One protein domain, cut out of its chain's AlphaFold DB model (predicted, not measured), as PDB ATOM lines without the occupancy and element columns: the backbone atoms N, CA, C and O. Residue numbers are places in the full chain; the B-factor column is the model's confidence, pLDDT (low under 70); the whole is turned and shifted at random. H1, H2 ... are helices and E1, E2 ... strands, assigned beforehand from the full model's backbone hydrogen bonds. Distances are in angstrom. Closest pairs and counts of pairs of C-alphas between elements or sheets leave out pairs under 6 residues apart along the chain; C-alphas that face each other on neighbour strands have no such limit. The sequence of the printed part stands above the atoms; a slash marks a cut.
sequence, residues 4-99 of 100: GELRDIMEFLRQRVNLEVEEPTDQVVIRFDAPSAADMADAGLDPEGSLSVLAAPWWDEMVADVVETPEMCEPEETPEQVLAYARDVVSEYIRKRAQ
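AT A GLANCE: This is residues 4 to 99 of the 100 residues of an uncharacterized protein of Gemmatimonas sp. SG8_38_2 (UniProt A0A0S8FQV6). A long helix, H6, runs through an elongated body, with H1 and H4 packed along it in the opposite direction and a two-stranded hairpin, E1 and E2, also packed on it. The turn of that hairpin makes one end of the long axis, and a small helical hairpin, H2 and H3, lies towards the other end; the short H5 packs on H6. The printed part has 96 residues, with six named helices and two named strands in the order H1 E1 E2 H2 H3 H4 H5 H6. The class is mostly helix, and the sheet, in the order E1 - E2, is antiparallel. The whole is compact, with a radius of gyration of the C-alphas of 13.9 A and spans of 43 by 25 by 21 A.

HOW THE PARTS SIT: Start at H1, residues 4 to 15, which touches H6, residues 79 to 97, at a shallow tilt of 30 degrees, opposite ways; the closest C-alphas, of Arg 14 and Arg 87, are 5.0 A apart. Next come E1, residues 17 to 22, and E2, residues 27 to 32, an antiparallel hairpin at 152 degrees, where N 20 and O 29 are 2.9 A apart and N 29 and O 20 are 2.8 A apart, within hydrogen-bond range. The closest C-alphas of E1 and H6, of Leu 19 and Leu 83, are 6.1 A apart. H2, residues 37 to 42, and H3, residues 47 to 54, form a helical hairpin and touch at Ala 41 and Pro 47, whose C-alphas are 5.8 A apart. H3 only just touches H1, with 3 pairs of C-alphas within 8 A, the closest being those of Ile 9 and Ser 50 at 7.1 A. H4, residues 59 to 67, touches H6 at a shallow tilt of 17 degrees, opposite ways, with the C-alphas of Val 66 and Ala 86 closest at 4.9 A. The closest C-alphas of H4 and E2, of Val 67 and Ile 30, are 5.1 A apart. H5, residues 69 to 72, touches H6 at Thr 69 and Ala 86, C-alphas 5.7 A apart. H1 and H4 are apart. Every O i to N i+4 pair is within hydrogen-bond range in H1, H2, H3, H4 and H6; H5 is too short for such a pair.

IN THESE COORDINATES: Find C-alpha 4 at (172.619, 205.026, 188.263); from there H1 runs 16.9 A to C-alpha 15. E1 covers 16.0 A and E2 16.4 A, H3 10.4 A and H4 12.6 A, while H2 and H5 are shorter. H6 begins at C-alpha 79, (155.082, 227.897, 196.728), and ends 27.4 A away at C-alpha 97, (157.728, 204.367, 183.033).

THE WHOLE: Look to Pro 24 and Glu 48 for the two C-alphas farthest apart, 43.7 A. The printed part has no cut, and no link is long. The mean pLDDT of the printed part is 93.6, and residue 99 is under 70.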
ATOM      1  N   GLY A   4     171.820 203.817 188.059       88.56
ATOM      2  CA  GLY A   4     172.619 205.026 188.263       88.56
ATOM      3  C   GLY A   4     172.283 206.070 187.208       88.56
ATOM      4  O   GLY A   4     171.869 207.169 187.555       88.56
ATOM      5  N   GLU A   5     172.324 205.669 185.942       89.69
ATOM      6  CA  GLU A   5     171.971 206.510 184.794       89.69
ATOM      7  C   GLU A   5     170.555 207.095 184.921       89.69
ATOM      8  O   GLU A   5     170.343 208.302 184.778       89.69
ATOM      9  N   LEU A   6     169.585 206.259 185.306       90.25
ATOM     10  CA  LEU A   6     168.211 206.703 185.528       90.25
ATOM     11  C   LEU A   6     168.104 207.739 186.657       90.25
ATOM     12  O   LEU A   6     167.277 208.654 186.600       90.25
ATOM     13  N   ARG A   7     168.925 207.594 187.705       92.69
ATOM     14  CA  ARG A   7     168.958 208.536 188.828       92.69
ATOM     15  C   ARG A   7     169.513 209.883 188.390       92.69
ATOM     16  O   ARG A   7     168.930 210.895 188.771       92.69
ATOM     17  N   ASP A   8     170.570 209.882 187.589       95.06
ATOM     18  CA  ASP A   8     171.222 211.103 187.116       95.06
ATOM     19  C   ASP A   8     170.300 211.880 186.161       95.06
ATOM     20  O   ASP A   8     170.116 213.087 186.324       95.06
ATOM     21  N   ILE A   9     169.611 211.181 185.246       94.44
ATOM     22  CA  ILE A   9     168.578 211.786 184.386       94.44
ATOM     23  C   ILE A   9     167.438 212.364 185.231       94.44
ATOM     24  O   ILE A   9     167.030 213.507 185.030       94.44
ATOM     25  N   MET A  10     166.927 211.602 186.202       94.94
ATOM     26  CA  MET A  10     165.859 212.070 187.088       94.94
ATOM     27  C   MET A  10     166.281 213.323 187.865       94.94
ATOM     28  O   MET A  10     165.504 214.270 187.972       94.94
ATOM     29  N   GLU A  11     167.492 213.345 188.421       96.44
ATOM     30  CA  GLU A  11     168.009 214.503 189.148       96.44
ATOM     31  C   GLU A  11     168.132 215.727 188.239       96.44
ATOM     32  O   GLU A  11     167.652 216.803 188.599       96.44
ATOM     33  N   PHE A  12     168.683 215.547 187.039       97.31
ATOM     34  CA  PHE A  12     168.804 216.611 186.052       97.31
ATOM     35  C   PHE A  12     167.448 217.211 185.669       97.31
ATOM     36  O   PHE A  12     167.276 218.429 185.699       97.31
ATOM     37  N   LEU A  13     166.450 216.373 185.372       97.12
ATOM     38  CA  LEU A  13     165.114 216.844 184.999       97.12
ATOM     39  C   LEU A  13     164.428 217.591 186.150       97.12
ATOM     40  O   LEU A  13     163.822 218.635 185.930       97.12
ATOM     41  N   ARG A  14     164.580 217.135 187.400       97.62
ATOM     42  CA  ARG A  14     164.023 217.837 188.573       97.62
ATOM     43  C   ARG A  14     164.601 219.240 188.755       97.62
ATOM     44  O   ARG A  14     163.897 220.126 189.239       97.62
ATOM     45  N   GLN A  15     165.859 219.455 188.374       97.25
ATOM     46  CA  GLN A  15     166.499 220.774 188.428       97.25
ATOM     47  C   GLN A  15     165.974 221.738 187.351       97.25
ATOM     48  O   GLN A  15     166.149 222.943 187.497       97.25
ATOM     49  N   ARG A  16     165.299 221.234 186.308       97.62
ATOM     50  CA  ARG A  16     164.632 222.046 185.273       97.62
ATOM     51  C   ARG A  16     163.211 222.468 185.640       97.62
ATOM     52  O   ARG A  16     162.575 223.182 184.871       97.62
ATOM     53  N   VAL A  17     162.712 222.027 186.795       97.81
ATOM     54  CA  VAL A  17     161.445 222.497 187.357       97.81
ATOM     55  C   VAL A  17     161.721 223.748 188.187       97.81
ATOM     56  O   VAL A  17     162.404 223.686 189.223       97.81
ATOM     57  N   ASN A  18     161.176 224.864 187.716       96.94
ATOM     58  CA  ASN A  18     161.350 226.191 188.278       96.94
ATOM     59  C   ASN A  18     160.019 226.741 188.784       96.94
ATOM     60  O   ASN A  18     158.961 226.519 188.198       96.94
ATOM     61  N   LEU A  19     160.106 227.459 189.898       96.00
ATOM     62  CA  LEU A  19     158.993 228.156 190.521       96.00
ATOM     63  C   LEU A  19     159.071 229.634 190.158       96.00
ATOM     64  O   LEU A  19     160.118 230.259 190.332       96.00
ATOM     65  N   GLU A  20     157.944 230.191 189.744       94.31
ATOM     66  CA  GLU A  20     157.758 231.624 189.581       94.31
ATOM     67  C   GLU A  20     156.499 232.081 190.310       94.31
ATOM     68  O   GLU A  20     155.537 231.328 190.459       94.31
ATOM     69  N   VAL A  21     156.521 233.322 190.786       90.56
ATOM     70  CA  VAL A  21     155.364 233.974 191.399       90.56
ATOM     71  C   VAL A  21     155.037 235.192 190.551       90.56
ATOM     72  O   VAL A  21     155.864 236.095 190.413       90.56
ATOM     73  N   GLU A  22     153.857 235.190 189.939       88.81
ATOM     74  CA  GLU A  22     153.413 236.277 189.072       88.81
ATOM     75  C   GLU A  22     152.755 237.395 189.890       88.81
ATOM     76  O   GLU A  22     151.710 237.211 190.524       88.81
ATOM     77  N   GLU A  23     153.358 238.583 189.847       87.25
ATOM     78  CA  GLU A  23     152.792 239.807 190.414       87.25
ATOM     79  C   GLU A  23     151.821 240.481 189.421       87.25
ATOM     80  O   GLU A  23     152.081 240.497 188.213       87.25
ATOM     81  N   PRO A  24     150.719 241.105 189.890       85.69
ATOM     82  CA  PRO A  24     150.356 241.371 191.289       85.69
ATOM     83  C   PRO A  24     149.419 240.320 191.907       85.69
ATOM     84  O   PRO A  24     148.820 240.577 192.947       85.69
ATOM     85  N   THR A  25     149.191 239.193 191.233       83.75
ATOM     86  CA  THR A  25     148.209 238.181 191.651       83.75
ATOM     87  C   THR A  25     148.742 237.208 192.697       83.75
ATOM     88  O   THR A  25     147.962 236.394 193.185       83.75
ATOM     89  N   ASP A  26     150.040 237.275 193.021       85.62
ATOM     90  CA  ASP A  26     150.762 236.309 193.859       85.62
ATOM     91  C   ASP A  26     150.506 234.860 193.410       85.62
ATOM     92  O   ASP A  26     150.470 233.920 194.206       85.62
ATOM     93  N   GLN A  27     150.294 234.679 192.101       88.19
ATOM     94  CA  GLN A  27     149.943 233.388 191.530       88.19
ATOM     95  C   GLN A  27     151.208 232.550 191.378       88.19
ATOM     96  O   GLN A  27     152.174 232.974 190.745       88.19
ATOM     97  N   VAL A  28     151.179 231.344 191.941       93.00
ATOM     98  CA  VAL A  28     152.247 230.357 191.788       93.00
ATOM     99  C   VAL A  28     152.173 229.730 190.399       93.00
ATOM    100  O   VAL A  28     151.142 229.182 190.009       93.00
ATOM    101  N   VAL A  29     153.286 229.780 189.673       94.94
ATOM    102  CA  VAL A  29     153.448 229.181 188.348       94.94
ATOM    103  C   VAL A  29     154.644 228.239 188.373       94.94
ATOM    104  O   VAL A  29     155.731 228.599 188.830       94.94
ATOM    105  N   ILE A  30     154.455 227.028 187.852       97.50
ATOM    106  CA  ILE A  30     155.544 226.085 187.612       97.50
ATOM    107  C   ILE A  30     155.931 226.142 186.141       97.50
ATOM    108  O   ILE A  30     155.089 226.037 185.250       97.50
ATOM    109  N   ARG A  31     157.232 226.285 185.888       96.75
ATOM    110  CA  ARG A  31     157.818 226.143 184.557       96.75
ATOM    111  C   ARG A  31     158.709 224.918 184.515       96.75
ATOM    112  O   ARG A  31     159.439 224.628 185.463       96.75
ATOM    113  N   PHE A  32     158.657 224.220 183.390       97.31
ATOM    114  CA  PHE A  32     159.559 223.123 183.097       97.31
ATOM    115  C   PHE A  32     160.401 223.469 181.875       97.31
ATOM    116  O   PHE A  32     159.900 223.481 180.749       97.31
ATOM    117  N   ASP A  33     161.685 223.739 182.100       96.06
ATOM    118  CA  ASP A  33     162.644 224.034 181.035       96.06
ATOM    119  C   ASP A  33     163.098 222.731 180.371       96.06
ATOM    120  O   ASP A  33     164.213 222.239 180.599       96.06
ATOM    121  N   ALA A  34     162.179 222.160 179.584       94.31
ATOM    122  CA  ALA A  34     162.337 220.895 178.883       94.31
ATOM    123  C   ALA A  34     163.679 220.867 178.127       94.31
ATOM    124  O   ALA A  34     163.881 221.659 177.200       94.31
ATOM    125  N   PRO A  35     164.620 219.994 178.525       96.50
ATOM    126  CA  PRO A  35     165.939 219.963 177.919       96.50
ATOM    127  C   PRO A  35     165.893 219.333 176.528       96.50
ATOM    128  O   PRO A  35     165.090 218.444 176.242       96.50
ATOM    129  N   SER A  36     166.823 219.748 175.679       95.56
ATOM    130  CA  SER A  36     167.168 219.013 174.468       95.56
ATOM    131  C   SER A  36     168.123 217.855 174.780       95.56
ATOM    132  O   SER A  36     168.782 217.820 175.820       95.56
ATOM    133  N   ALA A  37     168.274 216.926 173.832       94.38
ATOM    134  CA  ALA A  37     169.281 215.868 173.941       94.38
ATOM    135  C   ALA A  37     170.711 216.435 174.047       94.38
ATOM    136  O   ALA A  37     171.559 215.840 174.707       94.38
ATOM    137  N   ALA A  38     170.969 217.595 173.430       95.00
ATOM    138  CA  ALA A  38     172.250 218.283 173.538       95.00
ATOM    139  C   ALA A  38     172.489 218.807 174.962       95.00
ATOM    140  O   ALA A  38     173.561 218.579 175.507       95.00
ATOM    141  N   ASP A  39     171.475 219.403 175.600       97.12
ATOM    142  CA  ASP A  39     171.585 219.881 176.986       97.12
ATOM    143  C   ASP A  39     171.897 218.743 177.967       97.12
ATOM    144  O   ASP A  39     172.654 218.924 178.920       97.12
ATOM    145  N   MET A  40     171.301 217.567 177.743       96.75
ATOM    146  CA  MET A  40     171.546 216.377 178.564       96.75
ATOM    147  C   MET A  40     172.956 215.817 178.338       96.75
ATOM    148  O   MET A  40     173.643 215.477 179.301       96.75
ATOM    149  N   ALA A  41     173.421 215.784 177.086       95.00
ATOM    150  CA  ALA A  41     174.779 215.361 176.754       95.00
ATOM    151  C   ALA A  41     175.842 216.318 177.325       95.00
ATOM    152  O   ALA A  41     176.843 215.861 177.879       95.00
ATOM    153  N   ASP A  42     175.609 217.632 177.260       96.62
ATOM    154  CA  ASP A  42     176.492 218.653 177.840       96.62
ATOM    155  C   ASP A  42     176.557 218.555 179.375       96.62
ATOM    156  O   ASP A  42     177.581 218.880 179.979       96.62
ATOM    157  N   ALA A  43     175.497 218.047 180.012       95.62
ATOM    158  CA  ALA A  43     175.471 217.724 181.439       95.62
ATOM    159  C   ALA A  43     176.185 216.403 181.790       95.62
ATOM    160  O   ALA A  43     176.262 216.043 182.965       95.62
ATOM    161  N   GLY A  44     176.725 215.689 180.798       96.00
ATOM    162  CA  GLY A  44     177.425 214.418 180.981       96.00
ATOM    163  C   GLY A  44     176.504 213.212 181.173       96.00
ATOM    164  O   GLY A  44     176.980 212.169 181.618       96.00
ATOM    165  N   LEU A  45     175.211 213.339 180.855       95.50
ATOM    166  CA  LEU A  45     174.267 212.224 180.898       95.50
ATOM    167  C   LEU A  45     174.468 211.293 179.702       95.50
ATOM    168  O   LEU A  45     174.942 211.706 178.640       95.50
ATOM    169  N   ASP A  46     174.071 210.033 179.871       93.19
ATOM    170  CA  ASP A  46     174.143 209.053 178.794       93.19
ATOM    171  C   ASP A  46     173.282 209.496 177.592       93.19
ATOM    172  O   ASP A  46     172.087 209.778 177.761       93.19
ATOM    173  N   PRO A  47     173.847 209.576 176.373       92.12
ATOM    174  CA  PRO A  47     173.102 210.023 175.201       92.12
ATOM    175  C   PRO A  47     171.953 209.094 174.795       92.12
ATOM    176  O   PRO A  47     170.910 209.581 174.360       92.12
ATOM    177  N   GLU A  48     172.123 207.775 174.903       91.31
ATOM    178  CA  GLU A  48     171.100 206.800 174.513       91.31
ATOM    179  C   GLU A  48     169.934 206.830 175.503       91.31
ATOM    180  O   GLU A  48     168.773 206.918 175.087       91.31
ATOM    181  N   GLY A  49     170.227 206.860 176.804       90.62
ATOM    182  CA  GLY A  49     169.209 206.987 177.836       90.62
ATOM    183  C   GLY A  49     168.463 208.314 177.785       90.62
ATOM    184  O   GLY A  49     167.232 208.335 177.862       90.62
ATOM    185  N   SER A  50     169.185 209.413 177.557       93.44
ATOM    186  CA  SER A  50     168.589 210.741 177.369       93.44
ATOM    187  C   SER A  50     167.642 210.766 176.169       93.44
ATOM    188  O   SER A  50     166.502 211.210 176.288       93.44
ATOM    189  N   LEU A  51     168.072 210.231 175.021       93.56
ATOM    190  CA  LEU A  51     167.223 210.128 173.831       93.56
ATOM    191  C   LEU A  51     166.004 209.244 174.076       93.56
ATOM    192  O   LEU A  51     164.913 209.575 173.619       93.56
ATOM    193  N   SER A  52     166.172 208.139 174.800       92.31
ATOM    194  CA  SER A  52     165.075 207.229 175.110       92.31
ATOM    195  C   SER A  52     164.000 207.887 175.978       92.31
ATOM    196  O   SER A  52     162.812 207.726 175.697       92.31
ATOM    197  N   VAL A  53     164.406 208.674 176.978       92.88
ATOM    198  CA  VAL A  53     163.498 209.450 177.835       92.88
ATOM    199  C   VAL A  53     162.808 210.566 177.049       92.88
ATOM    200  O   VAL A  53     161.589 210.691 177.126       92.88
ATOM    201  N   LEU A  54     163.554 211.336 176.252       94.50
ATOM    202  CA  LEU A  54     162.998 212.437 175.455       94.50
ATOM    203  C   LEU A  54     162.063 211.960 174.335       94.50
ATOM    204  O   LEU A  54     161.143 212.675 173.952       94.50
ATOM    205  N   ALA A  55     162.290 210.762 173.796       94.38
ATOM    206  CA  ALA A  55     161.439 210.158 172.771       94.38
ATOM    207  C   ALA A  55     160.262 209.359 173.354       94.38
ATOM    208  O   ALA A  55     159.497 208.750 172.600       94.38
ATOM    209  N   ALA A  56     160.129 209.302 174.682       93.88
ATOM    210  CA  ALA A  56     159.110 208.491 175.312       93.88
ATOM    211  C   ALA A  56     157.702 209.054 175.042       93.88
ATOM    212  O   ALA A  56     157.483 210.258 175.149       93.88
ATOM    213  N   PRO A  57     156.698 208.198 174.777       94.56
ATOM    214  CA  PRO A  57     155.338 208.652 174.468       94.56
ATOM    215  C   PRO A  57     154.636 209.330 175.653       94.56
ATOM    216  O   PRO A  57     153.608 209.967 175.468       94.56
ATOM    217  N   TRP A  58     155.172 209.172 176.866       94.44
ATOM    218  CA  TRP A  58     154.683 209.811 178.086       94.44
ATOM    219  C   TRP A  58     155.377 211.145 178.391       94.44
ATOM    220  O   TRP A  58     155.037 211.769 179.391       94.44
ATOM    221  N   TRP A  59     156.353 211.574 177.582       95.75
ATOM    222  CA  TRP A  59     157.110 212.804 177.829       95.75
ATOM    223  C   TRP A  59     156.196 214.028 177.897       95.75
ATOM    224  O   TRP A  59     156.194 214.729 178.904       95.75
ATOM    225  N   ASP A  60     155.368 214.239 176.872       96.19
ATOM    226  CA  ASP A  60     154.463 215.392 176.812       96.19
ATOM    227  C   ASP A  60     153.433 215.379 177.956       96.19
ATOM    228  O   ASP A  60     153.098 216.429 178.498       96.19
ATOM    229  N   GLU A  61     152.984 214.188 178.369       96.69
ATOM    230  CA  GLU A  61     152.093 213.993 179.525       96.69
ATOM    231  C   GLU A  61     152.786 214.412 180.831       96.69
ATOM    232  O   GLU A  61     152.225 215.166 181.617       96.69
ATOM    233  N   MET A  62     154.044 214.002 181.034       96.69
ATOM    234  CA  MET A  62     154.834 214.427 182.192       96.69
ATOM    235  C   MET A  62     155.011 215.948 182.221       96.69
ATOM    236  O   MET A  62     154.891 216.553 183.282       96.69
ATOM    237  N   VAL A  63     155.327 216.568 181.078       97.06
ATOM    238  CA  VAL A  63     155.510 218.026 181.001       97.06
ATOM    239  C   VAL A  63     154.222 218.755 181.377       97.06
ATOM    240  O   VAL A  63     154.287 219.707 182.154       97.06
ATOM    241  N   ALA A  64     153.076 218.296 180.868       97.19
ATOM    242  CA  ALA A  64     151.775 218.855 181.217       97.19
ATOM    243  C   ALA A  64     151.504 218.733 182.725       97.19
ATOM    244  O   ALA A  64     151.324 219.755 183.381       97.19
ATOM    245  N   ASP A  65     151.616 217.531 183.299       97.12
ATOM    246  CA  ASP A  65     151.361 217.298 184.729       97.12
ATOM    247  C   ASP A  65     152.273 218.142 185.643       97.12
ATOM    248  O   ASP A  65     151.854 218.604 186.708       97.12
ATOM    249  N   VAL A  66     153.531 218.361 185.245       97.62
ATOM    250  CA  VAL A  66     154.472 219.221 185.982       97.62
ATOM    251  C   VAL A  66     154.016 220.682 185.957       97.62
ATOM    252  O   VAL A  66     153.999 221.328 187.004       97.62
ATOM    253  N   VAL A  67     153.649 221.215 184.790       97.00
ATOM    254  CA  VAL A  67     153.221 222.620 184.644       97.00
ATOM    255  C   VAL A  67     151.854 222.861 185.290       97.00
ATOM    256  O   VAL A  67     151.644 223.911 185.892       97.00
ATOM    257  N   GLU A  68     150.959 221.878 185.228       96.81
ATOM    258  CA  GLU A  68     149.606 221.917 185.801       96.81
ATOM    259  C   GLU A  68     149.585 221.592 187.306       96.81
ATOM    260  O   GLU A  68     148.539 221.684 187.949       96.81
ATOM    261  N   THR A  69     150.734 221.270 187.915       96.06
ATOM    262  CA  THR A  69     150.826 220.951 189.350       96.06
ATOM    263  C   THR A  69     150.160 221.998 190.263       96.06
ATOM    264  O   THR A  69     149.421 221.579 191.155       96.06
ATOM    265  N   PRO A  70     150.320 223.326 190.064       94.75
ATOM    266  CA  PRO A  70     149.642 224.325 190.897       94.75
ATOM    267  C   PRO A  70     148.110 224.208 190.913       94.75
ATOM    268  O   PRO A  70     147.491 224.585 191.901       94.75
ATOM    269  N   GLU A  71     147.488 223.684 189.852       93.88
ATOM    270  CA  GLU A  71     146.028 223.518 189.765       93.88
ATOM    271  C   GLU A  71     145.518 222.330 190.593       93.88
ATOM    272  O   GLU A  71     144.342 222.275 190.959       93.88
ATOM    273  N   MET A  72     146.405 221.379 190.896       91.81
ATOM    274  CA  MET A  72     146.116 220.200 191.715       91.81
ATOM    275  C   MET A  72     146.397 220.427 193.207       91.81
ATOM    276  O   MET A  72     146.031 219.588 194.032       91.81
ATOM    277  N   CYS A  73     147.055 221.538 193.533       92.44
ATOM    278  CA  CYS A  73     147.475 221.918 194.873       92.44
ATOM    279  C   CYS A  73     146.357 222.607 195.667       92.44
ATOM    280  O   CYS A  73     145.473 223.268 195.113       92.44
ATOM    281  N   GLU A  74     146.399 222.472 196.993       91.75
ATOM    282  CA  GLU A  74     145.478 223.208 197.863       91.75
ATOM    283  C   GLU A  74     145.904 224.690 197.942       91.75
ATOM    284  O   GLU A  74     147.100 224.977 197.991       91.75
ATOM    285  N   PRO A  75     144.968 225.661 198.023       86.38
ATOM    286  CA  PRO A  75     145.310 227.092 198.068       86.38
ATOM    287  C   PRO A  75     146.191 227.520 199.254       86.38
ATOM    288  O   PRO A  75     146.692 228.641 199.282       86.38
ATOM    289  N   GLU A  76     146.308 226.663 200.266       90.75
ATOM    290  CA  GLU A  76     147.067 226.892 201.497       90.75
ATOM    291  C   GLU A  76     148.506 226.357 201.399       90.75
ATOM    292  O   GLU A  76     149.324 226.636 202.280       90.75
ATOM    293  N   GLU A  77     148.825 225.597 200.346       93.00
ATOM    294  CA  GLU A  77     150.165 225.066 200.117       93.00
ATOM    295  C   GLU A  77     151.130 226.191 199.751       93.00
ATOM    296  O   GLU A  77     150.846 227.058 198.922       93.00
ATOM    297  N   THR A  78     152.306 226.186 200.380       94.38
ATOM    298  CA  THR A  78     153.313 227.202 200.081       94.38
ATOM    299  C   THR A  78     153.899 226.982 198.684       94.38
ATOM    300  O   THR A  78     153.953 225.843 198.205       94.38
ATOM    301  N   PRO A  79     154.428 228.032 198.031       95.00
ATOM    302  CA  PRO A  79     155.082 227.897 196.728       95.00
ATOM    303  C   PRO A  79     156.178 226.815 196.698       95.00
ATOM    304  O   PRO A  79     156.345 226.105 195.707       95.00
ATOM    305  N   GLU A  80     156.905 226.629 197.804       96.06
ATOM    306  CA  GLU A  80     157.926 225.587 197.941       96.06
ATOM    307  C   GLU A  80     157.335 224.173 197.997       96.06
ATOM    308  O   GLU A  80     157.964 223.240 197.493       96.06
ATOM    309  N   GLN A  81     156.146 224.001 198.588       96.31
ATOM    310  CA  GLN A  81     155.432 222.720 198.576       96.31
ATOM    311  C   GLN A  81     154.976 222.380 197.156       96.31
ATOM    312  O   GLN A  81     155.255 221.279 196.684       96.31
ATOM    313  N   VAL A  82     154.394 223.347 196.441       96.62
ATOM    314  CA  VAL A  82     153.995 223.189 195.031       96.62
ATOM    315  C   VAL A  82     155.200 222.812 194.156       96.62
ATOM    316  O   VAL A  82     155.140 221.861 193.375       96.62
ATOM    317  N   LEU A  83     156.343 223.486 194.338       97.31
ATOM    318  CA  LEU A  83     157.588 223.150 193.640       97.31
ATOM    319  C   LEU A  83     158.085 221.734 193.966       97.31
ATOM    320  O   LEU A  83     158.575 221.025 193.081       97.31
ATOM    321  N   ALA A  84     157.995 221.317 195.231       97.19
ATOM    322  CA  ALA A  84     158.369 219.966 195.630       97.19
ATOM    323  C   ALA A  84     157.477 218.922 194.941       97.19
ATOM    324  O   ALA A  84     158.012 217.966 194.378       97.19
ATOM    325  N   TYR A  85     156.161 219.149 194.887       96.69
ATOM    326  CA  TYR A  85     155.230 218.266 194.183       96.69
ATOM    327  C   TYR A  85     155.543 218.164 192.694       96.69
ATOM    328  O   TYR A  85     155.661 217.055 192.175       96.69
ATOM    329  N   ALA A  86     155.799 219.286 192.024       97.56
ATOM    330  CA  ALA A  86     156.135 219.285 190.603       97.56
ATOM    331  C   ALA A  86     157.425 218.484 190.313       97.56
ATOM    332  O   ALA A  86     157.517 217.731 189.343       97.56
ATOM    333  N   ARG A  87     158.429 218.565 191.198       98.00
ATOM    334  CA  ARG A  87     159.657 217.747 191.108       98.00
ATOM    335  C   ARG A  87     159.421 216.270 191.413       98.00
ATOM    336  O   ARG A  87     160.149 215.406 190.905       98.00
ATOM    337  N   ASP A  88     158.446 215.962 192.253       96.62
ATOM    338  CA  ASP A  88     158.071 214.585 192.551       96.62
ATOM    339  C   ASP A  88     157.302 213.953 191.388       96.62
ATOM    340  O   ASP A  88     157.573 212.795 191.073       96.62
ATOM    341  N   VAL A  89     156.473 214.713 190.657       96.50
ATOM    342  CA  VAL A  89     155.835 214.255 189.408       96.50
ATOM    343  C   VAL A  89     156.886 213.736 188.422       96.50
ATOM    344  O   VAL A  89     156.793 212.585 187.992       96.50
ATOM    345  N   VAL A  90     157.948 214.505 188.149       96.19
ATOM    346  CA  VAL A  90     159.072 214.051 187.299       96.19
ATOM    347  C   VAL A  90     159.628 212.713 187.791       96.19
ATOM    348  O   VAL A  90     159.806 211.769 187.021       96.19
ATOM    349  N   SER A  91     159.878 212.609 189.098       94.75
ATOM    350  CA  SER A  91     160.430 211.395 189.703       94.75
ATOM    351  C   SER A  91     159.509 210.188 189.518       94.75
ATOM    352  O   SER A  91     159.976 209.085 189.228       94.75
ATOM    353  N   GLU A  92     158.204 210.385 189.679       94.38
ATOM    354  CA  GLU A  92     157.201 209.334 189.549       94.38
ATOM    355  C   GLU A  92     157.067 208.840 188.110       94.38
ATOM    356  O   GLU A  92     157.003 207.626 187.895       94.38
ATOM    357  N   TYR A  93     157.084 209.742 187.126       94.19
ATOM    358  CA  TYR A  93     157.068 209.372 185.709       94.19
ATOM    359  C   TYR A  93     158.283 208.526 185.340       94.19
ATOM    360  O   TYR A  93     158.131 207.415 184.826       94.19
ATOM    361  N   ILE A  94     159.478 209.002 185.690       90.88
ATOM    362  CA  ILE A  94     160.729 208.310 185.382       90.88
ATOM    363  C   ILE A  94     160.764 206.932 186.066       90.88
ATOM    364  O   ILE A  94     160.977 205.919 185.403       90.88
ATOM    365  N   ARG A  95     160.451 206.830 187.365       89.62
ATOM    366  CA  ARG A  95     160.464 205.537 188.087       89.62
ATOM    367  C   ARG A  95     159.443 204.528 187.569       89.62
ATOM    368  O   ARG A  95     159.737 203.331 187.532       89.62
ATOM    369  N   LYS A  96     158.229 204.981 187.237       87.50
ATOM    370  CA  LYS A  96     157.140 204.094 186.798       87.50
ATOM    371  C   LYS A  96     157.313 203.651 185.352       87.50
ATOM    372  O   LYS A  96     156.905 202.541 185.026       87.50
ATOM    373  N   ARG A  97     157.860 204.515 184.491       84.00
ATOM    374  CA  ARG A  97     157.728 204.367 183.033       84.00
ATOM    375  C   ARG A  97     159.050 204.227 182.281       84.00
ATOM    376  O   ARG A  97     159.024 203.748 181.154       84.00
ATOM    377  N   ALA A  98     160.188 204.567 182.884       72.00
ATOM    378  CA  ALA A  98     161.508 204.344 182.287       72.00
ATOM    379  C   ALA A  98     162.139 202.998 182.702       72.00
ATOM    380  O   ALA A  98     163.340 202.800 182.534       72.00
ATOM    381  N   GLN A  99     161.333 202.061 183.223       61.91
ATOM    382  CA  GLN A  99     161.694 200.641 183.299       61.91
ATOM    383  C   GLN A  99     161.778 200.064 181.875       61.91
ATOM    384  O   GLN A  99     160.864 199.381 181.416       61.91
TER     385      GLN A  99